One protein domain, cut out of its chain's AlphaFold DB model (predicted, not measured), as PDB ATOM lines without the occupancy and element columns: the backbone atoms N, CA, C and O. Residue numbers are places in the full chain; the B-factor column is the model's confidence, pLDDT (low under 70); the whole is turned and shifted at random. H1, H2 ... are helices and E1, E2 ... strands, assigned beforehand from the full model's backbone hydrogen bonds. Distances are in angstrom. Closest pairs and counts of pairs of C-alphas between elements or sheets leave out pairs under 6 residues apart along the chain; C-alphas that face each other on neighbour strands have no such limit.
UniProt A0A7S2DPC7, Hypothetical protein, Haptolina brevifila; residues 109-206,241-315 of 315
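This is residues 109 to 206 and 241 to 315 of the 315 residues of the protein "Hypothetical protein" of Haptolina brevifila (UniProt A0A7S2DPC7). A strongly twisted sheet of four strands makes a wall, with H3 and H7 packed side by side over one face and the other face bare of helices. H2 and H4 pack on H3, farther from the sheet H5 packs on H7, and H1 sits off at one end of the longest axis, touching no helix. The printed part has 173 residues with seven named helices and four named strands, in the order H1 E1 H2 E2 H3 H4 H5 H6 E3 E4 H7; the class is mixed, helices and strands. The sheet's order is E1, E2, E3, E4, and it is mixed. The whole is compact, with a radius of gyration of the C-alphas of 16.1 A and spans of 48, 37 and 30 A.

Find C-alpha 111 at (-20.814, 36.064, -16.974); from there H1 runs 16.2 A to residue 122. Next come E1, residues 136 to 139, and H2, residues 143 to 158, 23.8 A long. E2 is residues 167 to 171, H3 173 to 182 and H4 188 to 200, 15.7 A long. After the cut, look for H5 at 242 to 253, H6 at 258 to 264, E3 at 270 to 276, 18.5 A long, and E4 at 281 to 285. H7, residues 295 to 306, ends at C-alpha 306, (8.985, 28.707, -25.585).

E1 and E2 are parallel, with N 139 and O 169 2.8 A apart; E2 and E3 are parallel, with N 271 and O 168 at 2.8 A. E3 and E4 form an antiparallel hairpin, with N 274 and O 283 at 3.0 A. H3 and H7 lie on the same face, two layers of helices and sheet: H3 over E2 at a height of 8.0 A, H7 over E3 at 9.9 A. E1, H2 and E2 make a strand-helix-strand unit, two parallel neighbour strands with a helix between, its crossover right-handed. H3 is the hub and touches four helices. H2, H3 and H4 form a bundle, helices side by side; C-alphas 146 and 173 are the closest of H2 and H3, 5.4 A apart. H5 touches H7, closest at C-alphas 246 and 299, 6.2 A. H6 only just touches H3, with 3 pairs of C-alphas within 8 A. In H1, H3, H6 and H7 every O i to N i+4 pair is within hydrogen-bond range; H2 has 9 of 12, H5 5 of 8, and H4 2 of 9, beside 5 of 10 O i to N i+3 pairs.

The C-alphas farthest apart are those of Asp 130 and Arg 203, 50.3 A. Residues 207 to 240 are not printed; C-alphas 206 and 241 stand 7.0 A apart across the cut. The link from H1 to E1, 13 residues, is long. Confidence is under 70 at residue 109, residues 201 to 206 and residues 308 to 315.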
ATOM      1  N   HIS A 109     -23.893  40.492 -21.004       63.22
ATOM      2  CA  HIS A 109     -22.456  40.263 -21.026       63.22
ATOM      3  C   HIS A 109     -22.171  38.825 -20.584       63.22
ATOM      4  O   HIS A 109     -22.819  38.315 -19.668       63.22
ATOM      5  N   HIS A 110     -21.201  38.164 -21.228       79.50
ATOM      6  CA  HIS A 110     -20.718  36.861 -20.768       79.50
ATOM      7  C   HIS A 110     -20.457  36.941 -19.253       79.50
ATOM      8  O   HIS A 110     -19.865  37.933 -18.821       79.50
ATOM      9  N   PRO A 111     -20.852  35.948 -18.436       81.62
ATOM     10  CA  PRO A 111     -20.814  36.064 -16.974       81.62
ATOM     11  C   PRO A 111     -19.436  36.467 -16.434       81.62
ATOM     12  O   PRO A 111     -19.347  37.285 -15.527       81.62
ATOM     13  N   VAL A 112     -18.351  35.996 -17.061       86.19
ATOM     14  CA  VAL A 112     -16.980  36.437 -16.736       86.19
ATOM     15  C   VAL A 112     -16.752  37.922 -17.043       86.19
ATOM     16  O   VAL A 112     -16.173  38.623 -16.226       86.19
ATOM     17  N   ALA A 113     -17.214  38.432 -18.187       84.31
ATOM     18  CA  ALA A 113     -17.088  39.852 -18.512       84.31
ATOM     19  C   ALA A 113     -17.900  40.714 -17.532       84.31
ATOM     20  O   ALA A 113     -17.390  41.712 -17.030       84.31
ATOM     21  N   ALA A 114     -19.123  40.287 -17.197       81.88
ATOM     22  CA  ALA A 114     -19.940  40.941 -16.180       81.88
ATOM     23  C   ALA A 114     -19.229  40.976 -14.814       81.88
ATOM     24  O   ALA A 114     -19.160  42.033 -14.192       81.88
ATOM     25  N   ALA A 115     -18.631  39.861 -14.387       87.38
ATOM     26  CA  ALA A 115     -17.879  39.779 -13.138       87.38
ATOM     27  C   ALA A 115     -16.624  40.669 -13.140       87.38
ATOM     28  O   ALA A 115     -16.363  41.361 -12.159       87.38
ATOM     29  N   LEU A 116     -15.879  40.730 -14.249       89.25
ATOM     30  CA  LEU A 116     -14.724  41.627 -14.382       89.25
ATOM     31  C   LEU A 116     -15.133  43.102 -14.243       89.25
ATOM     32  O   LEU A 116     -14.491  43.860 -13.516       89.25
ATOM     33  N   HIS A 117     -16.226  43.504 -14.900       87.12
ATOM     34  CA  HIS A 117     -16.762  44.859 -14.782       87.12
ATOM     35  C   HIS A 117     -17.290  45.157 -13.374       87.12
ATOM     36  O   HIS A 117     -17.017  46.238 -12.853       87.12
ATOM     37  N   ALA A 118     -17.980  44.206 -12.739       85.31
ATOM     38  CA  ALA A 118     -18.463  44.347 -11.368       85.31
ATOM     39  C   ALA A 118     -17.304  44.522 -10.375       85.31
ATOM     40  O   ALA A 118     -17.330  45.451  -9.571       85.31
ATOM     41  N   ARG A 119     -16.248  43.703 -10.490       93.25
ATOM     42  CA  ARG A 119     -15.025  43.815  -9.676       93.25
ATOM     43  C   ARG A 119     -14.343  45.166  -9.841       93.25
ATOM     44  O   ARG A 119     -13.924  45.757  -8.851       93.25
ATOM     45  N   ARG A 120     -14.248  45.674 -11.075       90.81
ATOM     46  CA  ARG A 120     -13.711  47.018 -11.331       90.81
ATOM     47  C   ARG A 120     -14.582  48.091 -10.679       90.81
ATOM     48  O   ARG A 120     -14.050  48.962 -10.001       90.81
ATOM     49  N   ALA A 121     -15.900  48.023 -10.866       85.75
ATOM     50  CA  ALA A 121     -16.839  49.016 -10.349       85.75
ATOM     51  C   ALA A 121     -16.871  49.065  -8.812       85.75
ATOM     52  O   ALA A 121     -16.976  50.149  -8.246       85.75
ATOM     53  N   SER A 122     -16.741  47.918  -8.138       89.31
ATOM     54  CA  SER A 122     -16.680  47.843  -6.673       89.31
ATOM     55  C   SER A 122     -15.289  48.116  -6.092       89.31
ATOM     56  O   SER A 122     -15.139  48.194  -4.876       89.31
ATOM     57  N   GLY A 123     -14.256  48.248  -6.934       88.62
ATOM     58  CA  GLY A 123     -12.869  48.368  -6.485       88.62
ATOM     59  C   GLY A 123     -12.309  47.084  -5.859       88.62
ATOM     60  O   GLY A 123     -11.308  47.147  -5.143       88.62
ATOM     61  N   SER A 124     -12.936  45.933  -6.124       93.25
ATOM     62  CA  SER A 124     -12.506  44.618  -5.646       93.25
ATOM     63  C   SER A 124     -11.049  44.350  -6.023       93.25
ATOM     64  O   SER A 124     -10.638  44.545  -7.173       93.25
ATOM     65  N   ARG A 125     -10.262  43.857  -5.062       93.88
ATOM     66  CA  ARG A 125      -8.830  43.590  -5.243       93.88
ATOM     67  C   ARG A 125      -8.529  42.091  -5.258       93.88
ATOM     68  O   ARG A 125      -9.197  41.327  -4.558       93.88
ATOM     69  N   PRO A 126      -7.520  41.655  -6.030       93.62
ATOM     70  CA  PRO A 126      -7.035  40.281  -5.969       93.62
ATOM     71  C   PRO A 126      -6.635  39.896  -4.539       93.62
ATOM     72  O   PRO A 126      -6.073  40.710  -3.808       93.62
ATOM     73  N   GLY A 127      -6.957  38.670  -4.128       90.88
ATOM     74  CA  GLY A 127      -6.745  38.188  -2.756       90.88
ATOM     75  C   GLY A 127      -7.782  38.656  -1.722       90.88
ATOM     76  O   GLY A 127      -7.816  38.104  -0.629       90.88
ATOM     77  N   LEU A 128      -8.655  39.614  -2.059       93.50
ATOM     78  CA  LEU A 128      -9.689  40.173  -1.171       93.50
ATOM     79  C   LEU A 128     -11.083  40.130  -1.828       93.50
ATOM     80  O   LEU A 128     -11.858  41.079  -1.734       93.50
ATOM     81  N   ARG A 129     -11.381  39.053  -2.565       92.81
ATOM     82  CA  ARG A 129     -12.667  38.864  -3.256       92.81
ATOM     83  C   ARG A 129     -13.752  38.390  -2.289       92.81
ATOM     84  O   ARG A 129     -13.484  37.560  -1.427       92.81
ATOM     85  N   ASP A 130     -14.979  38.837  -2.514       92.38
ATOM     86  CA  ASP A 130     -16.190  38.450  -1.777       92.38
ATOM     87  C   ASP A 130     -17.286  37.851  -2.682       92.38
ATOM     88  O   ASP A 130     -18.323  37.405  -2.200       92.38
ATOM     89  N   ASP A 131     -17.041  37.777  -3.992       91.56
ATOM     90  CA  ASP A 131     -18.006  37.313  -4.997       91.56
ATOM     91  C   ASP A 131     -18.056  35.784  -5.181       91.56
ATOM     92  O   ASP A 131     -18.842  35.279  -5.984       91.56
ATOM     93  N   GLY A 132     -17.212  35.039  -4.462       91.94
ATOM     94  CA  GLY A 132     -17.122  33.578  -4.545       91.94
ATOM     95  C   GLY A 132     -16.580  33.044  -5.878       91.94
ATOM     96  O   GLY A 132     -16.662  31.841  -6.127       91.94
ATOM     97  N   GLN A 133     -16.031  33.902  -6.744       93.00
ATOM     98  CA  GLN A 133     -15.522  33.520  -8.061       93.00
ATOM     99  C   GLN A 133     -13.993  33.559  -8.106       93.00
ATOM    100  O   GLN A 133     -13.344  34.396  -7.481       93.00
ATOM    101  N   ARG A 134     -13.398  32.684  -8.927       94.25
ATOM    102  CA  ARG A 134     -11.980  32.758  -9.294       94.25
ATOM    103  C   ARG A 134     -11.854  32.869 -10.806       94.25
ATOM    104  O   ARG A 134     -12.239  31.952 -11.529       94.25
ATOM    105  N   ILE A 135     -11.327  33.991 -11.283       95.62
ATOM    106  CA  ILE A 135     -11.237  34.316 -12.706       95.62
ATOM    107  C   ILE A 135      -9.784  34.222 -13.163       95.62
ATOM    108  O   ILE A 135      -8.901  34.899 -12.638       95.62
ATOM    109  N   ALA A 136      -9.551  33.399 -14.181       96.19
ATOM    110  CA  ALA A 136      -8.248  33.203 -14.795       96.19
ATOM    111  C   ALA A 136      -8.149  33.927 -16.143       96.19
ATOM    112  O   ALA A 136      -9.069  33.855 -16.959       96.19
ATOM    113  N   LEU A 137      -7.001  34.556 -16.404       96.38
ATOM    114  CA  LEU A 137      -6.623  35.029 -17.733       96.38
ATOM    115  C   LEU A 137      -5.666  34.025 -18.373       96.38
ATOM    116  O   LEU A 137      -4.531  33.887 -17.929       96.38
ATOM    117  N   ALA A 138      -6.112  33.338 -19.421       96.25
ATOM    118  CA  ALA A 138      -5.257  32.466 -20.218       96.25
ATOM    119  C   ALA A 138      -4.699  33.233 -21.424       96.25
ATOM    120  O   ALA A 138      -5.460  33.798 -22.208       96.25
ATOM    121  N   ILE A 139      -3.376  33.246 -21.571       94.12
ATOM    122  CA  ILE A 139      -2.651  33.910 -22.651       94.12
ATOM    123  C   ILE A 139      -1.838  32.859 -23.398       94.12
ATOM    124  O   ILE A 139      -0.813  32.361 -22.923       94.12
ATOM    125  N   GLU A 140      -2.307  32.521 -24.592       87.38
ATOM    126  CA  GLU A 140      -1.572  31.652 -25.499       87.38
ATOM    127  C   GLU A 140      -0.410  32.404 -26.156       87.38
ATOM    128  O   GLU A 140      -0.459  33.616 -26.382       87.38
ATOM    129  N   GLY A 141       0.652  31.665 -26.465       76.44
ATOM    130  CA  GLY A 141       1.789  32.192 -27.204       76.44
ATOM    131  C   GLY A 141       1.613  32.099 -28.717       76.44
ATOM    132  O   GLY A 141       0.555  31.762 -29.244       76.44
ATOM    133  N   GLY A 142       2.690  32.392 -29.444       74.94
ATOM    134  CA  GLY A 142       2.693  32.317 -30.908       74.94
ATOM    135  C   GLY A 142       3.921  32.930 -31.575       74.94
ATOM    136  O   GLY A 142       3.802  33.461 -32.679       74.94
ATOM    137  N   GLY A 143       5.080  32.924 -30.902       78.81
ATOM    138  CA  GLY A 143       6.269  33.653 -31.355       78.81
ATOM    139  C   GLY A 143       5.946  35.134 -31.579       78.81
ATOM    140  O   GLY A 143       5.412  35.793 -30.688       78.81
ATOM    141  N   MET A 144       6.170  35.631 -32.800       76.88
ATOM    142  CA  MET A 144       5.848  37.016 -33.179       76.88
ATOM    143  C   MET A 144       4.362  37.381 -33.095       76.88
ATOM    144  O   MET A 144       4.043  38.550 -32.891       76.88
ATOM    145  N   ARG A 145       3.436  36.409 -33.166       79.25
ATOM    146  CA  ARG A 145       2.001  36.676 -32.935       79.25
ATOM    147  C   ARG A 145       1.686  37.053 -31.485       79.25
ATOM    148  O   ARG A 145       0.569  37.478 -31.205       79.25
ATOM    149  N   GLY A 146       2.671  36.986 -30.585       82.06
ATOM    150  CA  GLY A 146       2.585  37.580 -29.254       82.06
ATOM    151  C   GLY A 146       2.213  39.068 -29.268       82.06
ATOM    152  O   GLY A 146       1.646  39.542 -28.288       82.06
ATOM    153  N   CYS A 147       2.404  39.789 -30.385       84.94
ATOM    154  CA  CYS A 147       1.904  41.157 -30.556       84.94
ATOM    155  C   CYS A 147       0.380  41.285 -30.361       84.94
ATOM    156  O   CYS A 147      -0.084  42.280 -29.806       84.94
ATOM    157  N   VAL A 148      -0.401  40.267 -30.744       85.00
ATOM    158  CA  VAL A 148      -1.863  40.254 -30.567       85.00
ATOM    159  C   VAL A 148      -2.211  40.148 -29.082       85.00
ATOM    160  O   VAL A 148      -3.019  40.922 -28.572       85.00
ATOM    161  N   ALA A 149      -1.545  39.237 -28.366       88.31
ATOM    162  CA  ALA A 149      -1.695  39.092 -26.921       88.31
ATOM    163  C   ALA A 149      -1.238  40.354 -26.172       88.31
ATOM    164  O   ALA A 149      -1.901  40.782 -25.230       88.31
ATOM    165  N   ALA A 150      -0.154  40.995 -26.617       88.81
ATOM    166  CA  ALA A 150       0.302  42.268 -26.068       88.81
ATOM    167  C   ALA A 150      -0.741  43.384 -26.269       88.81
ATOM    168  O   ALA A 150      -0.993  44.150 -25.341       88.81
ATOM    169  N   GLY A 151      -1.403  43.439 -27.430       87.25
ATOM    170  CA  GLY A 151      -2.507  44.368 -27.695       87.25
ATOM    171  C   GLY A 151      -3.745  44.117 -26.824       87.25
ATOM    172  O   GLY A 151      -4.342  45.058 -26.307       87.25
ATOM    173  N   MET A 152      -4.105  42.853 -26.580       92.94
ATOM    174  CA  MET A 152      -5.143  42.513 -25.596       92.94
ATOM    175  C   MET A 152      -4.752  42.976 -24.194       92.94
ATOM    176  O   MET A 152      -5.547  43.611 -23.507       92.94
ATOM    177  N   ALA A 153      -3.542  42.642 -23.752       92.12
ATOM    178  CA  ALA A 153      -3.072  42.983 -22.420       92.12
ATOM    179  C   ALA A 153      -2.984  44.511 -22.233       92.12
ATOM    180  O   ALA A 153      -3.326  45.027 -21.170       92.12
ATOM    181  N   ALA A 154      -2.644  45.246 -23.298       88.44
ATOM    182  CA  ALA A 154      -2.756  46.698 -23.365       88.44
ATOM    183  C   ALA A 154      -4.193  47.188 -23.137       88.44
ATOM    184  O   ALA A 154      -4.407  48.080 -22.316       88.44
ATOM    185  N   ALA A 155      -5.176  46.588 -23.815       88.19
ATOM    186  CA  ALA A 155      -6.586  46.935 -23.645       88.19
ATOM    187  C   ALA A 155      -7.088  46.627 -22.225       88.19
ATOM    188  O   ALA A 155      -7.734  47.473 -21.615       88.19
ATOM    189  N   LEU A 156      -6.747  45.464 -21.658       90.06
ATOM    190  CA  LEU A 156      -7.100  45.113 -20.276       90.06
ATOM    191  C   LEU A 156      -6.521  46.110 -19.268       90.06
ATOM    192  O   LEU A 156      -7.228  46.523 -18.349       90.06
ATOM    193  N   ASN A 157      -5.267  46.525 -19.463       88.31
ATOM    194  CA  ASN A 157      -4.625  47.513 -18.605       88.31
ATOM    195  C   ASN A 157      -5.277  48.896 -18.734       88.31
ATOM    196  O   ASN A 157      -5.571  49.525 -17.724       88.31
ATOM    197  N   HIS A 158      -5.564  49.344 -19.961       86.69
ATOM    198  CA  HIS A 158      -6.240  50.622 -20.213       86.69
ATOM    199  C   HIS A 158      -7.671  50.657 -19.655       86.69
ATOM    200  O   HIS A 158      -8.124  51.681 -19.154       86.69
ATOM    201  N   LEU A 159      -8.374  49.524 -19.706       86.31
ATOM    202  CA  LEU A 159      -9.703  49.359 -19.123       86.31
ATOM    203  C   LEU A 159      -9.665  49.094 -17.610       86.31
ATOM    204  O   LEU A 159     -10.721  48.843 -17.035       86.31
ATOM    205  N   GLU A 160      -8.490  49.117 -16.972       87.88
ATOM    206  CA  GLU A 160      -8.295  48.844 -15.539       87.88
ATOM    207  C   GLU A 160      -8.888  47.494 -15.090       87.88
ATOM    208  O   GLU A 160      -9.333  47.323 -13.957       87.88
ATOM    209  N   LEU A 161      -8.902  46.510 -15.993       91.38
ATOM    210  CA  LEU A 161      -9.420  45.165 -15.735       91.38
ATOM    211  C   LEU A 161      -8.327  44.194 -15.274       91.38
ATOM    212  O   LEU A 161      -8.634  43.070 -14.881       91.38
ATOM    213  N   THR A 162      -7.057  44.605 -15.273       93.44
ATOM    214  CA  THR A 162      -5.940  43.771 -14.801       93.44
ATOM    215  C   THR A 162      -6.108  43.353 -13.337       93.44
ATOM    216  O   THR A 162      -5.801  42.224 -12.977       93.44
ATOM    217  N   ASP A 163      -6.647  44.229 -12.486       94.50
ATOM    218  CA  ASP A 163      -6.939  43.912 -11.080       94.50
ATOM    219  C   ASP A 163      -8.219  43.098 -10.889       94.50
ATOM    220  O   ASP A 163      -8.557  42.765  -9.759       94.50
ATOM    221  N   ALA A 164      -8.955  42.768 -11.951       94.44
ATOM    222  CA  ALA A 164     -10.185  41.984 -11.862       94.44
ATOM    223  C   ALA A 164      -9.952  40.471 -12.064       94.44
ATOM    224  O   ALA A 164     -10.843  39.673 -11.765       94.44
ATOM    225  N   VAL A 165      -8.755  40.065 -12.505       96.12
ATOM    226  CA  VAL A 165      -8.345  38.654 -12.630       96.12
ATOM    227  C   VAL A 165      -7.589  38.182 -11.385       96.12
ATOM    228  O   VAL A 165      -6.994  38.991 -10.677       96.12
ATOM    229  N   ASP A 166      -7.600  36.881 -11.106       96.38
ATOM    230  CA  ASP A 166      -6.978  36.294  -9.905       96.38
ATOM    231  C   ASP A 166      -5.743  35.443 -10.220       96.38
ATOM    232  O   ASP A 166      -4.977  35.106  -9.329       96.38
ATOM    233  N   VAL A 167      -5.560  35.035 -11.474       97.38
ATOM    234  CA  VAL A 167      -4.420  34.222 -11.912       97.38
ATOM    235  C   VAL A 167      -4.206  34.416 -13.407       97.38
ATOM    236  O   VAL A 167      -5.170  34.521 -14.171       97.38
ATOM    237  N   VAL A 168      -2.946  34.443 -13.831       98.06
ATOM    238  CA  VAL A 168      -2.573  34.497 -15.247       98.06
ATOM    239  C   VAL A 168      -1.926  33.174 -15.629       98.06
ATOM    240  O   VAL A 168      -0.931  32.775 -15.037       98.06
ATOM    241  N   TYR A 169      -2.473  32.497 -16.631       97.50
ATOM    242  CA  TYR A 169      -1.854  31.335 -17.259       97.50
ATOM    243  C   TYR A 169      -1.219  31.779 -18.568       97.50
ATOM    244  O   TYR A 169      -1.922  32.248 -19.456       97.50
ATOM    245  N   GLY A 170       0.094  31.640 -18.701       96.00
ATOM    246  CA  GLY A 170       0.820  32.054 -19.896       96.00
ATOM    247  C   GLY A 170       1.563  30.888 -20.528       96.00
ATOM    248  O   GLY A 170       2.283  30.175 -19.840       96.00
ATOM    249  N   SER A 171       1.434  30.701 -21.839       92.62
ATOM    250  CA  SER A 171       2.232  29.718 -22.588       92.62
ATOM    251  C   SER A 171       3.097  30.415 -23.633       92.62
ATOM    252  O   SER A 171       2.630  31.332 -24.308       92.62
ATOM    253  N   SER A 172       4.357  29.998 -23.784       91.62
ATOM    254  CA  SER A 172       5.325  30.574 -24.722       91.62
ATOM    255  C   SER A 172       5.361  32.110 -24.590       91.62
ATOM    256  O   SER A 172       5.456  32.620 -23.475       91.62
ATOM    257  N   ALA A 173       5.223  32.873 -25.679       90.50
ATOM    258  CA  ALA A 173       5.120  34.341 -25.683       90.50
ATOM    259  C   ALA A 173       4.074  34.912 -24.695       90.50
ATOM    260  O   ALA A 173       4.256  36.009 -24.163       90.50
ATOM    261  N   GLY A 174       3.004  34.165 -24.404       93.75
ATOM    262  CA  GLY A 174       1.976  34.556 -23.443       93.75
ATOM    263  C   GLY A 174       2.469  34.605 -21.995       93.75
ATOM    264  O   GLY A 174       1.973  35.420 -21.222       93.75
ATOM    265  N   SER A 175       3.484  33.809 -21.633       95.62
ATOM    266  CA  SER A 175       4.137  33.900 -20.315       95.62
ATOM    267  C   SER A 175       4.830  35.249 -20.122       95.62
ATOM    268  O   SER A 175       4.667  35.885 -19.083       95.62
ATOM    269  N   LEU A 176       5.508  35.738 -21.163       95.19
ATOM    270  CA  LEU A 176       6.182  37.029 -21.144       95.19
ATOM    271  C   LEU A 176       5.187  38.195 -21.096       95.19
ATOM    272  O   LEU A 176       5.338  39.108 -20.289       95.19
ATOM    273  N   VAL A 177       4.143  38.154 -21.933       95.25
ATOM    274  CA  VAL A 177       3.074  39.168 -21.911       95.25
ATOM    275  C   VAL A 177       2.381  39.191 -20.546       95.25
ATOM    276  O   VAL A 177       2.147  40.266 -19.999       95.25
ATOM    277  N   GLY A 178       2.091  38.016 -19.980       96.19
ATOM    278  CA  GLY A 178       1.503  37.879 -18.652       96.19
ATOM    279  C   GLY A 178       2.376  38.480 -17.552       96.19
ATOM    280  O   GLY A 178       1.859  39.198 -16.700       96.19
ATOM    281  N   ALA A 179       3.693  38.266 -17.601       96.81
ATOM    282  CA  ALA A 179       4.622  38.858 -16.641       96.81
ATOM    283  C   ALA A 179       4.592  40.397 -16.676       96.81
ATOM    284  O   ALA A 179       4.386  41.019 -15.636       96.81
ATOM    285  N   TYR A 180       4.687  41.013 -17.861       96.38
ATOM    286  CA  TYR A 180       4.606  42.477 -17.992       96.38
ATOM    287  C   TYR A 180       3.227  43.056 -17.649       96.38
ATOM    288  O   TYR A 180       3.122  44.204 -17.210       96.38
ATOM    289  N   LEU A 181       2.157  42.283 -17.854       95.81
ATOM    290  CA  LEU A 181       0.813  42.662 -17.427       95.81
ATOM    291  C   LEU A 181       0.735  42.752 -15.896       95.81
ATOM    292  O   LEU A 181       0.224  43.737 -15.365       95.81
ATOM    293  N   LEU A 182       1.274  41.755 -15.189       95.94
ATOM    294  CA  LEU A 182       1.273  41.704 -13.724       95.94
ATOM    295  C   LEU A 182       2.121  42.819 -13.095       95.94
ATOM    296  O   LEU A 182       1.713  43.404 -12.091       95.94
ATOM    297  N   THR A 183       3.241  43.185 -13.722       95.50
ATOM    298  CA  THR A 183       4.088  44.301 -13.270       95.50
ATOM    299  C   THR A 183       3.563  45.682 -13.658       95.50
ATOM    300  O   THR A 183       4.137  46.686 -13.250       95.50
ATOM    301  N   ARG A 184       2.462  45.768 -14.422       93.25
ATOM    302  CA  ARG A 184       1.908  47.032 -14.959       93.25
ATOM    303  C   ARG A 184       2.879  47.795 -15.855       93.25
ATOM    304  O   ARG A 184       2.732  48.992 -16.072       93.25
ATOM    305  N   GLN A 185       3.817  47.078 -16.457       92.81
ATOM    306  CA  GLN A 185       4.740  47.605 -17.458       92.81
ATOM    307  C   GLN A 185       4.134  47.544 -18.878       92.81
ATOM    308  O   GLN A 185       4.838  47.655 -19.878       92.81
ATOM    309  N   LEU A 186       2.818  47.375 -19.014       85.88
ATOM    310  CA  LEU A 186       2.079  47.507 -20.274       85.88
ATOM    311  C   LEU A 186       1.322  48.846 -20.315       85.88
ATOM    312  O   LEU A 186       0.981  49.378 -19.261       85.88
ATOM    313  N   PRO A 187       1.014  49.401 -21.504       80.12
ATOM    314  CA  PRO A 187       1.216  48.824 -22.838       80.12
ATOM    315  C   PRO A 187       2.537  49.202 -23.522       80.12
ATOM    316  O   PRO A 187       3.026  48.440 -24.351       80.12
ATOM    317  N   LEU A 188       3.126  50.350 -23.180       79.19
ATOM    318  CA  LEU A 188       4.230  50.932 -23.952       79.19
ATOM    319  C   LEU A 188       5.577  50.250 -23.690       79.19
ATOM    320  O   LEU A 188       6.391  50.134 -24.597       79.19
ATOM    321  N   TYR A 189       5.820  49.774 -22.468       88.00
ATOM    322  CA  TYR A 189       7.126  49.226 -22.113       88.00
ATOM    323  C   TYR A 189       7.263  47.761 -22.548       88.00
ATOM    324  O   TYR A 189       7.920  47.486 -23.548       88.00
ATOM    325  N   GLY A 190       6.579  46.825 -21.892       85.25
ATOM    326  CA  GLY A 190       6.620  45.402 -22.240       85.25
ATOM    327  C   GLY A 190       5.996  45.081 -23.604       85.25
ATOM    328  O   GLY A 190       6.451  44.176 -24.298       85.25
ATOM    329  N   GLY A 191       4.986  45.845 -24.039       84.38
ATOM    330  CA  GLY A 191       4.306  45.610 -25.317       84.38
ATOM    331  C   GLY A 191       5.176  45.954 -26.526       84.38
ATOM    332  O   GLY A 191       5.124  45.243 -27.532       84.38
ATOM    333  N   SER A 192       6.037  46.972 -26.400       84.94
ATOM    334  CA  SER A 192       6.985  47.381 -27.452       84.94
ATOM    335  C   SER A 192       7.970  46.295 -27.855       84.94
ATOM    336  O   SER A 192       8.472  46.326 -28.976       84.94
ATOM    337  N   ILE A 193       8.183  45.275 -27.016       86.62
ATOM    338  CA  ILE A 193       8.995  44.117 -27.394       86.62
ATOM    339  C   ILE A 193       8.486  43.537 -28.720       86.62
ATOM    340  O   ILE A 193       9.271  43.309 -29.633       86.62
ATOM    341  N   TYR A 194       7.171  43.396 -28.887       83.88
ATOM    342  CA  TYR A 194       6.598  42.715 -30.047       83.88
ATOM    343  C   TYR A 194       6.412  43.583 -31.299       83.88
ATOM    344  O   TYR A 194       6.367  43.023 -32.394       83.88
ATOM    345  N   TYR A 195       6.292  44.909 -31.173       80.12
ATOM    346  CA  TYR A 195       6.085  45.807 -32.324       80.12
ATOM    347  C   TYR A 195       7.293  46.693 -32.657       80.12
ATOM    348  O   TYR A 195       7.334  47.265 -33.741       80.12
ATOM    349  N   GLU A 196       8.278  46.787 -31.764       82.88
ATOM    350  CA  GLU A 196       9.459  47.638 -31.928       82.88
ATOM    351  C   GLU A 196      10.755  46.834 -31.777       82.88
ATOM    352  O   GLU A 196      11.501  46.703 -32.744       82.88
ATOM    353  N   THR A 197      11.018  46.232 -30.612       83.25
ATOM    354  CA  THR A 197      12.310  45.575 -30.322       83.25
ATOM    355  C   THR A 197      12.567  44.348 -31.191       83.25
ATOM    356  O   THR A 197      13.622  44.243 -31.812       83.25
ATOM    357  N   LEU A 198      11.613  43.417 -31.251       81.06
ATOM    358  CA  LEU A 198      11.763  42.180 -32.015       81.06
ATOM    359  C   LEU A 198      11.779  42.425 -33.534       81.06
ATOM    360  O   LEU A 198      12.645  41.855 -34.199       81.06
ATOM    361  N   PRO A 199      10.914  43.292 -34.104       77.44
ATOM    362  CA  PRO A 199      11.027  43.674 -35.512       77.44
ATOM    363  C   PRO A 199      12.342  44.387 -35.857       77.44
ATOM    364  O   PRO A 199      12.902  44.143 -36.925       77.44
ATOM    365  N   SER A 200      12.861  45.228 -34.955       74.50
ATOM    366  CA  SER A 200      14.095  46.000 -35.189       74.50
ATOM    367  C   SER A 200      15.370  45.169 -35.022       74.50
ATOM    368  O   SER A 200      16.416  45.539 -35.546       74.50
ATOM    369  N   ALA A 201      15.294  44.022 -34.340       68.94
ATOM    370  CA  ALA A 201      16.418  43.104 -34.152       68.94
ATOM    371  C   ALA A 201      16.857  42.399 -35.453       68.94
ATOM    372  O   ALA A 201      17.947  41.825 -35.511       68.94
ATOM    373  N   GLY A 202      16.037  42.427 -36.512       64.44
ATOM    374  CA  GLY A 202      16.368  41.829 -37.807       64.44
ATOM    375  C   GLY A 202      16.828  40.370 -37.677       64.44
ATOM    376  O   GLY A 202      16.122  39.525 -37.123       64.44
ATOM    377  N   ARG A 203      18.043  40.073 -38.160       55.75
ATOM    378  CA  ARG A 203      18.650  38.728 -38.101       55.75
ATOM    379  C   ARG A 203      19.058  38.275 -36.693       55.75
ATOM    380  O   ARG A 203      19.305  37.090 -36.519       55.75
ATOM    381  N   ALA A 204      19.144  39.178 -35.713       55.09
ATOM    382  CA  ALA A 204      19.488  38.815 -34.335       55.09
ATOM    383  C   ALA A 204      18.349  38.058 -33.630       55.09
ATOM    384  O   ALA A 204      18.608  37.317 -32.685       55.09
ATOM    385  N   PHE A 205      17.108  38.206 -34.114       51.66
ATOM    386  CA  PHE A 205      15.929  37.563 -33.538       51.66
ATOM    387  C   PHE A 205      15.255  36.537 -34.464       51.66
ATOM    388  O   PHE A 205      14.844  35.483 -33.979       51.66
ATOM    389  N   ILE A 206      15.162  36.808 -35.776       53.09
ATOM    390  CA  ILE A 206      14.569  35.880 -36.755       53.09
ATOM    391  C   ILE A 206      15.586  35.575 -37.857       53.09
ATOM    392  O   ILE A 206      15.826  36.403 -38.740       53.09
ATOM    393  N   ASN A 241      15.766  33.356 -31.557       72.56
ATOM    394  CA  ASN A 241      16.869  33.538 -30.618       72.56
ATOM    395  C   ASN A 241      16.309  33.908 -29.233       72.56
ATOM    396  O   ASN A 241      16.067  35.079 -28.924       72.56
ATOM    397  N   LEU A 242      16.039  32.882 -28.425       79.06
ATOM    398  CA  LEU A 242      15.496  33.045 -27.079       79.06
ATOM    399  C   LEU A 242      16.512  33.652 -26.106       79.06
ATOM    400  O   LEU A 242      16.080  34.282 -25.148       79.06
ATOM    401  N   ASP A 243      17.817  33.524 -26.363       78.75
ATOM    402  CA  ASP A 243      18.860  34.165 -25.548       78.75
ATOM    403  C   ASP A 243      18.763  35.682 -25.692       78.75
ATOM    404  O   ASP A 243      18.627  36.399 -24.703       78.75
ATOM    405  N   TYR A 244      18.675  36.172 -26.931       78.44
ATOM    406  CA  TYR A 244      18.461  37.594 -27.183       78.44
ATOM    407  C   TYR A 244      17.166  38.106 -26.532       78.44
ATOM    408  O   TYR A 244      17.162  39.138 -25.865       78.44
ATOM    409  N   LEU A 245      16.049  37.385 -26.680       84.31
ATOM    410  CA  LEU A 245      14.778  37.819 -26.090       84.31
ATOM    411  C   LEU A 245      14.809  37.790 -24.554       84.31
ATOM    412  O   LEU A 245      14.433  38.767 -23.913       84.31
ATOM    413  N   LEU A 246      15.197  36.678 -23.941       86.50
ATOM    414  CA  LEU A 246      15.019  36.490 -22.502       86.50
ATOM    415  C   LEU A 246      16.188  37.027 -21.670       86.50
ATOM    416  O   LEU A 246      15.992  37.362 -20.503       86.50
ATOM    417  N   GLU A 247      17.386  37.128 -22.235       83.56
ATOM    418  CA  GLU A 247      18.566  37.631 -21.529       83.56
ATOM    419  C   GLU A 247      18.846  39.081 -21.919       83.56
ATOM    420  O   GLU A 247      18.834  39.963 -21.062       83.56
ATOM    421  N   ASP A 248      18.999  39.380 -23.208       80.75
ATOM    422  CA  ASP A 248      19.344  40.745 -23.615       80.75
ATOM    423  C   ASP A 248      18.153  41.706 -23.548       80.75
ATOM    424  O   ASP A 248      18.301  42.844 -23.099       80.75
ATOM    425  N   VAL A 249      16.948  41.275 -23.931       84.56
ATOM    426  CA  VAL A 249      15.769  42.146 -23.849       84.56
ATOM    427  C   VAL A 249      15.189  42.145 -22.439       84.56
ATOM    428  O   VAL A 249      15.149  43.198 -21.813       84.56
ATOM    429  N   VAL A 250      14.767  40.994 -21.917       86.31
ATOM    430  CA  VAL A 250      13.996  40.933 -20.657       86.31
ATOM    431  C   VAL A 250      14.830  41.187 -19.401       86.31
ATOM    432  O   VAL A 250      14.265  41.644 -18.412       86.31
ATOM    433  N   GLN A 251      16.143  40.931 -19.405       86.00
ATOM    434  CA  GLN A 251      16.986  41.197 -18.227       86.00
ATOM    435  C   GLN A 251      17.808  42.485 -18.340       86.00
ATOM    436  O   GLN A 251      18.196  43.028 -17.308       86.00
ATOM    437  N   ARG A 252      18.084  42.995 -19.551       84.44
ATOM    438  CA  ARG A 252      18.994  44.145 -19.737       84.44
ATOM    439  C   ARG A 252      18.344  45.356 -20.396       84.44
ATOM    440  O   ARG A 252      18.370  46.438 -19.821       84.44
ATOM    441  N   SER A 253      17.791  45.211 -21.599       85.62
ATOM    442  CA  SER A 253      17.298  46.354 -22.386       85.62
ATOM    443  C   SER A 253      15.938  46.869 -21.910       85.62
ATOM    444  O   SER A 253      15.715  48.077 -21.836       85.62
ATOM    445  N   LYS A 254      15.028  45.953 -21.583       89.12
ATOM    446  CA  LYS A 254      13.695  46.222 -21.047       89.12
ATOM    447  C   LYS A 254      13.467  45.335 -19.820       89.12
ATOM    448  O   LYS A 254      12.704  44.384 -19.920       89.12
ATOM    449  N   PRO A 255      14.152  45.587 -18.690       92.69
ATOM    450  CA  PRO A 255      14.041  44.755 -17.501       92.69
ATOM    451  C   PRO A 255      12.595  44.578 -17.023       92.69
ATOM    452  O   PRO A 255      11.854  45.551 -16.828       92.69
ATOM    453  N   LEU A 256      12.205  43.324 -16.790       94.69
ATOM    454  CA  LEU A 256      11.016  43.012 -16.004       94.69
ATOM    455  C   LEU A 256      11.235  43.494 -14.562       94.69
ATOM    456  O   LEU A 256      12.259  43.181 -13.954       94.69
ATOM    457  N   ASP A 257      10.271  44.230 -14.010       95.88
ATOM    458  CA  ASP A 257      10.296  44.657 -12.608       95.88
ATOM    459  C   ASP A 257      10.094  43.437 -11.696       95.88
ATOM    460  O   ASP A 257       8.967  42.995 -11.450       95.88
ATOM    461  N   TRP A 258      11.210  42.850 -11.257       96.12
ATOM    462  CA  TRP A 258      11.219  41.622 -10.470       96.12
ATOM    463  C   TRP A 258      10.549  41.802  -9.109       96.12
ATOM    464  O   TRP A 258       9.739  40.962  -8.718       96.12
ATOM    465  N   ASP A 259      10.832  42.898  -8.408       97.00
ATOM    466  CA  ASP A 259      10.280  43.144  -7.074       97.00
ATOM    467  C   ASP A 259       8.761  43.280  -7.147       97.00
ATOM    468  O   ASP A 259       8.022  42.653  -6.375       97.00
ATOM    469  N   LYS A 260       8.267  44.026  -8.144       96.38
ATOM    470  CA  LYS A 260       6.833  44.118  -8.392       96.38
ATOM    471  C   LYS A 260       6.253  42.762  -8.765       96.38
ATOM    472  O   LYS A 260       5.231  42.380  -8.193       96.38
ATOM    473  N   PHE A 261       6.889  42.040  -9.687       97.44
ATOM    474  CA  PHE A 261       6.437  40.727 -10.137       97.44
ATOM    475  C   PHE A 261       6.314  39.745  -8.968       97.44
ATOM    476  O   PHE A 261       5.280  39.091  -8.830       97.44
ATOM    477  N   TRP A 262       7.330  39.676  -8.109       97.69
ATOM    478  CA  TRP A 262       7.355  38.790  -6.952       97.69
ATOM    479  C   TRP A 262       6.286  39.177  -5.927       97.69
ATOM    480  O   TRP A 262       5.535  38.318  -5.464       97.69
ATOM    481  N   SER A 263       6.127  40.478  -5.648       96.06
ATOM    482  CA  SER A 263       5.139  40.978  -4.678       96.06
ATOM    483  C   SER A 263       3.688  40.621  -5.022       96.06
ATOM    484  O   SER A 263       2.862  40.486  -4.121       96.06
ATOM    485  N   VAL A 264       3.366  40.459  -6.312       95.56
ATOM    486  CA  VAL A 264       2.003  40.136  -6.759       95.56
ATOM    487  C   VAL A 264       1.744  38.636  -6.871       95.56
ATOM    488  O   VAL A 264       0.589  38.253  -7.022       95.56
ATOM    489  N   GLN A 265       2.756  37.766  -6.749       96.25
ATOM    490  CA  GLN A 265       2.544  36.318  -6.900       96.25
ATOM    491  C   GLN A 265       1.601  35.734  -5.839       96.25
ATOM    492  O   GLN A 265       0.894  34.775  -6.130       96.25
ATOM    493  N   SER A 266       1.537  36.327  -4.642       94.25
ATOM    494  CA  SER A 266       0.647  35.859  -3.569       94.25
ATOM    495  C   SER A 266      -0.840  36.123  -3.831       94.25
ATOM    496  O   SER A 266      -1.690  35.470  -3.230       94.25
ATOM    497  N   THR A 267      -1.174  37.075  -4.708       95.19
ATOM    498  CA  THR A 267      -2.565  37.493  -4.971       95.19
ATOM    499  C   THR A 267      -2.985  37.335  -6.430       95.19
ATOM    500  O   THR A 267      -4.167  37.130  -6.702       95.19
ATOM    501  N   GLN A 268      -2.033  37.408  -7.362       96.44
ATOM    502  CA  GLN A 268      -2.197  37.230  -8.805       96.44
ATOM    503  C   GLN A 268      -1.020  36.427  -9.390       96.44
ATOM    504  O   GLN A 268      -0.186  36.984 -10.109       96.44
ATOM    505  N   PRO A 269      -0.916  35.118  -9.103       97.50
ATOM    506  CA  PRO A 269       0.195  34.307  -9.587       97.50
ATOM    507  C   PRO A 269       0.227  34.199 -11.118       97.50
ATOM    508  O   PRO A 269      -0.814  34.066 -11.774       97.50
ATOM    509  N   LEU A 270       1.441  34.174 -11.673       98.31
ATOM    510  CA  LEU A 270       1.704  33.713 -13.034       98.31
ATOM    511  C   LEU A 270       1.961  32.203 -13.017       98.31
ATOM    512  O   LEU A 270       2.846  31.719 -12.316       98.31
ATOM    513  N   ARG A 271       1.226  31.469 -13.850       97.88
ATOM    514  CA  ARG A 271       1.442  30.048 -14.129       97.88
ATOM    515  C   ARG A 271       1.904  29.866 -15.563       97.88
ATOM    516  O   ARG A 271       1.139  30.076 -16.507       97.88
ATOM    517  N   ILE A 272       3.161  29.479 -15.726       97.25
ATOM    518  CA  ILE A 272       3.763  29.229 -17.031       97.25
ATOM    519  C   ILE A 272       3.418  27.804 -17.459       97.25
ATOM    520  O   ILE A 272       3.749  26.844 -16.771       97.25
ATOM    521  N   ILE A 273       2.751  27.659 -18.599       94.94
ATOM    522  CA  ILE A 273       2.363  26.354 -19.133       94.94
ATOM    523  C   ILE A 273       3.408  25.875 -20.136       94.94
ATOM    524  O   ILE A 273       3.604  26.502 -21.182       94.94
ATOM    525  N   ALA A 274       4.055  24.754 -19.831       91.06
ATOM    526  CA  ALA A 274       5.018  24.078 -20.697       91.06
ATOM    527  C   ALA A 274       4.549  22.654 -21.033       91.06
ATOM    528  O   ALA A 274       3.771  22.055 -20.289       91.06
ATOM    529  N   SER A 275       5.019  22.107 -22.153       85.94
ATOM    530  CA  SER A 275       4.710  20.736 -22.572       85.94
ATOM    531  C   SER A 275       5.837  19.794 -22.157       85.94
ATOM    532  O   SER A 275       6.971  19.963 -22.596       85.94
ATOM    533  N   ASP A 276       5.522  18.793 -21.338       83.31
ATOM    534  CA  ASP A 276       6.452  17.733 -20.948       83.31
ATOM    535  C   ASP A 276       6.438  16.631 -22.013       83.31
ATOM    536  O   ASP A 276       5.430  15.946 -22.211       83.31
ATOM    537  N   VAL A 277       7.547  16.499 -22.744       79.00
ATOM    538  CA  VAL A 277       7.687  15.526 -23.840       79.00
ATOM    539  C   VAL A 277       7.884  14.097 -23.346       79.00
ATOM    540  O   VAL A 277       7.581  13.168 -24.091       79.00
ATOM    541  N   THR A 278       8.359  13.916 -22.113       78.25
ATOM    542  CA  THR A 278       8.597  12.599 -21.516       78.25
ATOM    543  C   THR A 278       7.307  12.029 -20.944       78.25
ATOM    544  O   THR A 278       7.010  10.855 -21.132       78.25
ATOM    545  N   GLU A 279       6.514  12.864 -20.273       79.38
ATOM    546  CA  GLU A 279       5.267  12.435 -19.632       79.38
ATOM    547  C   GLU A 279       4.006  12.722 -20.464       79.38
ATOM    548  O   GLU A 279       2.894  12.435 -20.021       79.38
ATOM    549  N   HIS A 280       4.162  13.304 -21.657       81.88
ATOM    550  CA  HIS A 280       3.076  13.643 -22.584       81.88
ATOM    551  C   HIS A 280       1.941  14.467 -21.949       81.88
ATOM    552  O   HIS A 280       0.765  14.295 -22.282       81.88
ATOM    553  N   ARG A 281       2.278  15.391 -21.038       85.19
ATOM    554  CA  ARG A 281       1.301  16.255 -20.355       85.19
ATOM    555  C   ARG A 281       1.756  17.704 -20.257       85.19
ATOM    556  O   ARG A 281       2.941  18.012 -20.307       85.19
ATOM    557  N   ALA A 282       0.794  18.605 -20.075       86.50
ATOM    558  CA  ALA A 282       1.094  19.987 -19.729       86.50
ATOM    559  C   ALA A 282       1.574  20.079 -18.270       86.50
ATOM    560  O   ALA A 282       0.987  19.472 -17.371       86.50
ATOM    561  N   ARG A 283       2.621  20.870 -18.037       91.38
ATOM    562  CA  ARG A 283       3.138  21.241 -16.718       91.38
ATOM    563  C   ARG A 283       2.819  22.705 -16.452       91.38
ATOM    564  O   ARG A 283       3.045  23.553 -17.312       91.38
ATOM    565  N   SER A 284       2.316  22.983 -15.254       94.44
ATOM    566  CA  SER A 284       2.162  24.340 -14.736       94.44
ATOM    567  C   SER A 284       3.368  24.665 -13.863       94.44
ATOM    568  O   SER A 284       3.578  24.009 -12.848       94.44
ATOM    569  N   LEU A 285       4.151  25.656 -14.274       95.69
ATOM    570  CA  LEU A 285       5.334  26.150 -13.580       95.69
ATOM    571  C   LEU A 285       4.975  27.485 -12.915       95.69
ATOM    572  O   LEU A 285       4.717  28.473 -13.608       95.69
ATOM    573  N   GLY A 286       4.926  27.517 -11.589       96.31
ATOM    574  CA  GLY A 286       4.629  28.713 -10.802       96.31
ATOM    575  C   GLY A 286       5.469  28.774  -9.527       96.31
ATOM    576  O   GLY A 286       6.165  27.817  -9.178       96.31
ATOM    577  N   ALA A 287       5.415  29.917  -8.840       95.38
ATOM    578  CA  ALA A 287       6.148  30.132  -7.590       95.38
ATOM    579  C   ALA A 287       5.681  29.185  -6.469       95.38
ATOM    580  O   ALA A 287       6.503  28.665  -5.721       95.38
ATOM    581  N   GLU A 288       4.372  28.914  -6.381       91.81
ATOM    582  CA  GLU A 288       3.796  27.975  -5.401       91.81
ATOM    583  C   GLU A 288       4.295  26.542  -5.620       91.81
ATOM    584  O   GLU A 288       4.502  25.794  -4.670       91.81
ATOM    585  N   GLU A 289       4.515  26.167  -6.881       92.56
ATOM    586  CA  GLU A 289       5.074  24.877  -7.272       92.56
ATOM    587  C   GLU A 289       6.613  24.826  -7.142       92.56
ATOM    588  O   GLU A 289       7.220  23.811  -7.479       92.56
ATOM    589  N   GLY A 290       7.256  25.903  -6.667       94.38
ATOM    590  CA  GLY A 290       8.710  25.999  -6.506       94.38
ATOM    591  C   GLY A 290       9.478  26.080  -7.828       94.38
ATOM    592  O   GLY A 290      10.675  25.807  -7.857       94.38
ATOM    593  N   ALA A 291       8.807  26.422  -8.932       95.31
ATOM    594  CA  ALA A 291       9.431  26.437 -10.253       95.31
ATOM    595  C   ALA A 291      10.383  27.628 -10.452       95.31
ATOM    596  O   ALA A 291      11.341  27.524 -11.215       95.31
ATOM    597  N   PHE A 292      10.118  28.752  -9.782       96.75
ATOM    598  CA  PHE A 292      10.979  29.928  -9.802       96.75
ATOM    599  C   PHE A 292      10.896  30.726  -8.498       96.75
ATOM    600  O   PHE A 292       9.839  30.832  -7.877       96.75
ATOM    601  N   ASP A 293      12.021  31.334  -8.133       96.19
ATOM    602  CA  ASP A 293      12.227  32.191  -6.957       96.19
ATOM    603  C   ASP A 293      13.062  33.448  -7.271       96.19
ATOM    604  O   ASP A 293      13.359  34.265  -6.401       96.19
ATOM    605  N   SER A 294      13.464  33.592  -8.534       96.06
ATOM    606  CA  SER A 294      14.400  34.596  -9.026       96.06
ATOM    607  C   SER A 294      14.115  34.896 -10.498       96.06
ATOM    608  O   SER A 294      13.550  34.070 -11.219       96.06
ATOM    609  N   LEU A 295      14.537  36.067 -10.987       93.94
ATOM    610  CA  LEU A 295      14.339  36.434 -12.395       93.94
ATOM    611  C   LEU A 295      14.987  35.416 -13.351       93.94
ATOM    612  O   LEU A 295      14.414  35.088 -14.387       93.94
ATOM    613  N   ALA A 296      16.145  34.865 -12.977       92.12
ATOM    614  CA  ALA A 296      16.851  33.858 -13.763       92.12
ATOM    615  C   ALA A 296      16.076  32.526 -13.857       92.12
ATOM    616  O   ALA A 296      15.949  31.956 -14.947       92.12
ATOM    617  N   SER A 297      15.512  32.042 -12.744       94.69
ATOM    618  CA  SER A 297      14.685  30.824 -12.748       94.69
ATOM    619  C   SER A 297      13.358  31.048 -13.479       94.69
ATOM    620  O   SER A 297      12.955  30.203 -14.278       94.69
ATOM    621  N   LEU A 298      12.743  32.232 -13.348       95.62
ATOM    622  CA  LEU A 298      11.568  32.621 -14.136       95.62
ATOM    623  C   LEU A 298      11.863  32.590 -15.644       95.62
ATOM    624  O   LEU A 298      11.094  32.013 -16.416       95.62
ATOM    625  N   VAL A 299      12.982  33.182 -16.070       93.38
ATOM    626  CA  VAL A 299      13.441  33.158 -17.469       93.38
ATOM    627  C   VAL A 299      13.657  31.725 -17.951       93.38
ATOM    628  O   VAL A 299      13.278  31.394 -19.075       93.38
ATOM    629  N   THR A 300      14.183  30.848 -17.099       92.00
ATOM    630  CA  THR A 300      14.348  29.423 -17.416       92.00
ATOM    631  C   THR A 300      12.996  28.742 -17.645       92.00
ATOM    632  O   THR A 300      12.830  28.024 -18.635       92.00
ATOM    633  N   CYS A 301      11.991  29.021 -16.810       94.19
ATOM    634  CA  CYS A 301      10.630  28.523 -17.022       94.19
ATOM    635  C   CYS A 301      10.006  29.055 -18.322       94.19
ATOM    636  O   CYS A 301       9.391  28.292 -19.072       94.19
ATOM    637  N   MET A 302      10.175  30.350 -18.624       93.94
ATOM    638  CA  MET A 302       9.694  30.942 -19.880       93.94
ATOM    639  C   MET A 302      10.366  30.296 -21.088       93.94
ATOM    640  O   MET A 302       9.684  29.939 -22.047       93.94
ATOM    641  N   ARG A 303      11.685  30.084 -21.016       90.62
ATOM    642  CA  ARG A 303      12.454  29.381 -22.043       90.62
ATOM    643  C   ARG A 303      11.870  27.995 -22.276       90.62
ATOM    644  O   ARG A 303      11.466  27.722 -23.398       90.62
ATOM    645  N   ALA A 304      11.711  27.178 -21.234       89.38
ATOM    646  CA  ALA A 304      11.124  25.838 -21.343       89.38
ATOM    647  C   ALA A 304       9.729  25.840 -22.000       89.38
ATOM    648  O   ALA A 304       9.408  24.953 -22.784       89.38
ATOM    649  N   SER A 305       8.917  26.866 -21.735       89.69
ATOM    650  CA  SER A 305       7.600  27.057 -22.360       89.69
ATOM    651  C   SER A 305       7.662  27.549 -23.820       89.69
ATOM    652  O   SER A 305       6.713  27.367 -24.583       89.69
ATOM    653  N   MET A 306       8.762  28.188 -24.229       87.81
ATOM    654  CA  MET A 306       8.985  28.707 -25.585       87.81
ATOM    655  C   MET A 306       9.735  27.732 -26.503       87.81
ATOM    656  O   MET A 306       9.669  27.902 -27.723       87.81
ATOM    657  N   LEU A 307      10.419  26.722 -25.953       80.94
ATOM    658  CA  LEU A 307      11.061  25.660 -26.730       80.94
ATOM    659  C   LEU A 307       9.982  24.785 -27.383       80.94
ATOM    660  O   LEU A 307       9.197  24.117 -26.711       80.94
ATOM    661  N   LEU A 308       9.934  24.788 -28.714       62.50
ATOM    662  CA  LEU A 308       9.090  23.869 -29.472       62.50
ATOM    663  C   LEU A 308       9.848  22.546 -29.660       62.50
ATOM    664  O   LEU A 308      10.980  22.576 -30.158       62.50
ATOM    665  N   PRO A 309       9.244  21.384 -29.346       49.59
ATOM    666  CA  PRO A 309       9.818  20.092 -29.699       49.59
ATOM    667  C   PRO A 309      10.097  20.048 -31.208       49.59
ATOM    668  O   PRO A 309       9.185  20.228 -32.013       49.59
ATOM    669  N   GLY A 310      11.363  19.865 -31.592       44.00
ATOM    670  CA  GLY A 310      11.794  19.841 -32.996       44.00
ATOM    671  C   GLY A 310      12.319  21.163 -33.570       44.00
ATOM    672  O   GLY A 310      12.763  21.158 -34.714       44.00
ATOM    673  N   ALA A 311      12.307  22.272 -32.817       40.22
ATOM    674  CA  ALA A 311      12.870  23.555 -33.262       40.22
ATOM    675  C   ALA A 311      14.038  24.063 -32.405       40.22
ATOM    676  O   ALA A 311      14.554  25.140 -32.681       40.22
ATOM    677  N   THR A 312      14.462  23.322 -31.385       38.81
ATOM    678  CA  THR A 312      15.639  23.643 -30.574       38.81
ATOM    679  C   THR A 312      16.401  22.359 -30.270       38.81
ATOM    680  O   THR A 312      15.828  21.422 -29.713       38.81
ATOM    681  N   ALA A 313      17.673  22.294 -30.672       32.38
ATOM    682  CA  ALA A 313      18.569  21.211 -30.287       32.38
ATOM    683  C   ALA A 313      18.673  21.151 -28.754       32.38
ATOM    684  O   ALA A 313      18.756  22.190 -28.098       32.38
ATOM    685  N   GLY A 314      18.590  19.935 -28.214       32.22
ATOM    686  CA  GLY A 314      18.573  19.668 -26.780       32.22
ATOM    687  C   GLY A 314      19.831  20.145 -26.056       32.22
ATOM    688  O   GLY A 314      20.916  20.190 -26.640       32.22
ATOM    689  N   GLY A 315      19.641  20.484 -24.782       26.55
ATOM    690  CA  GLY A 315      20.670  20.326 -23.758       26.55
ATOM    691  C   GLY A 315      20.637  18.906 -23.217       26.55
ATOM    692  O   GLY A 315      19.526  18.323 -23.204       26.55
TER     693      GLY A 315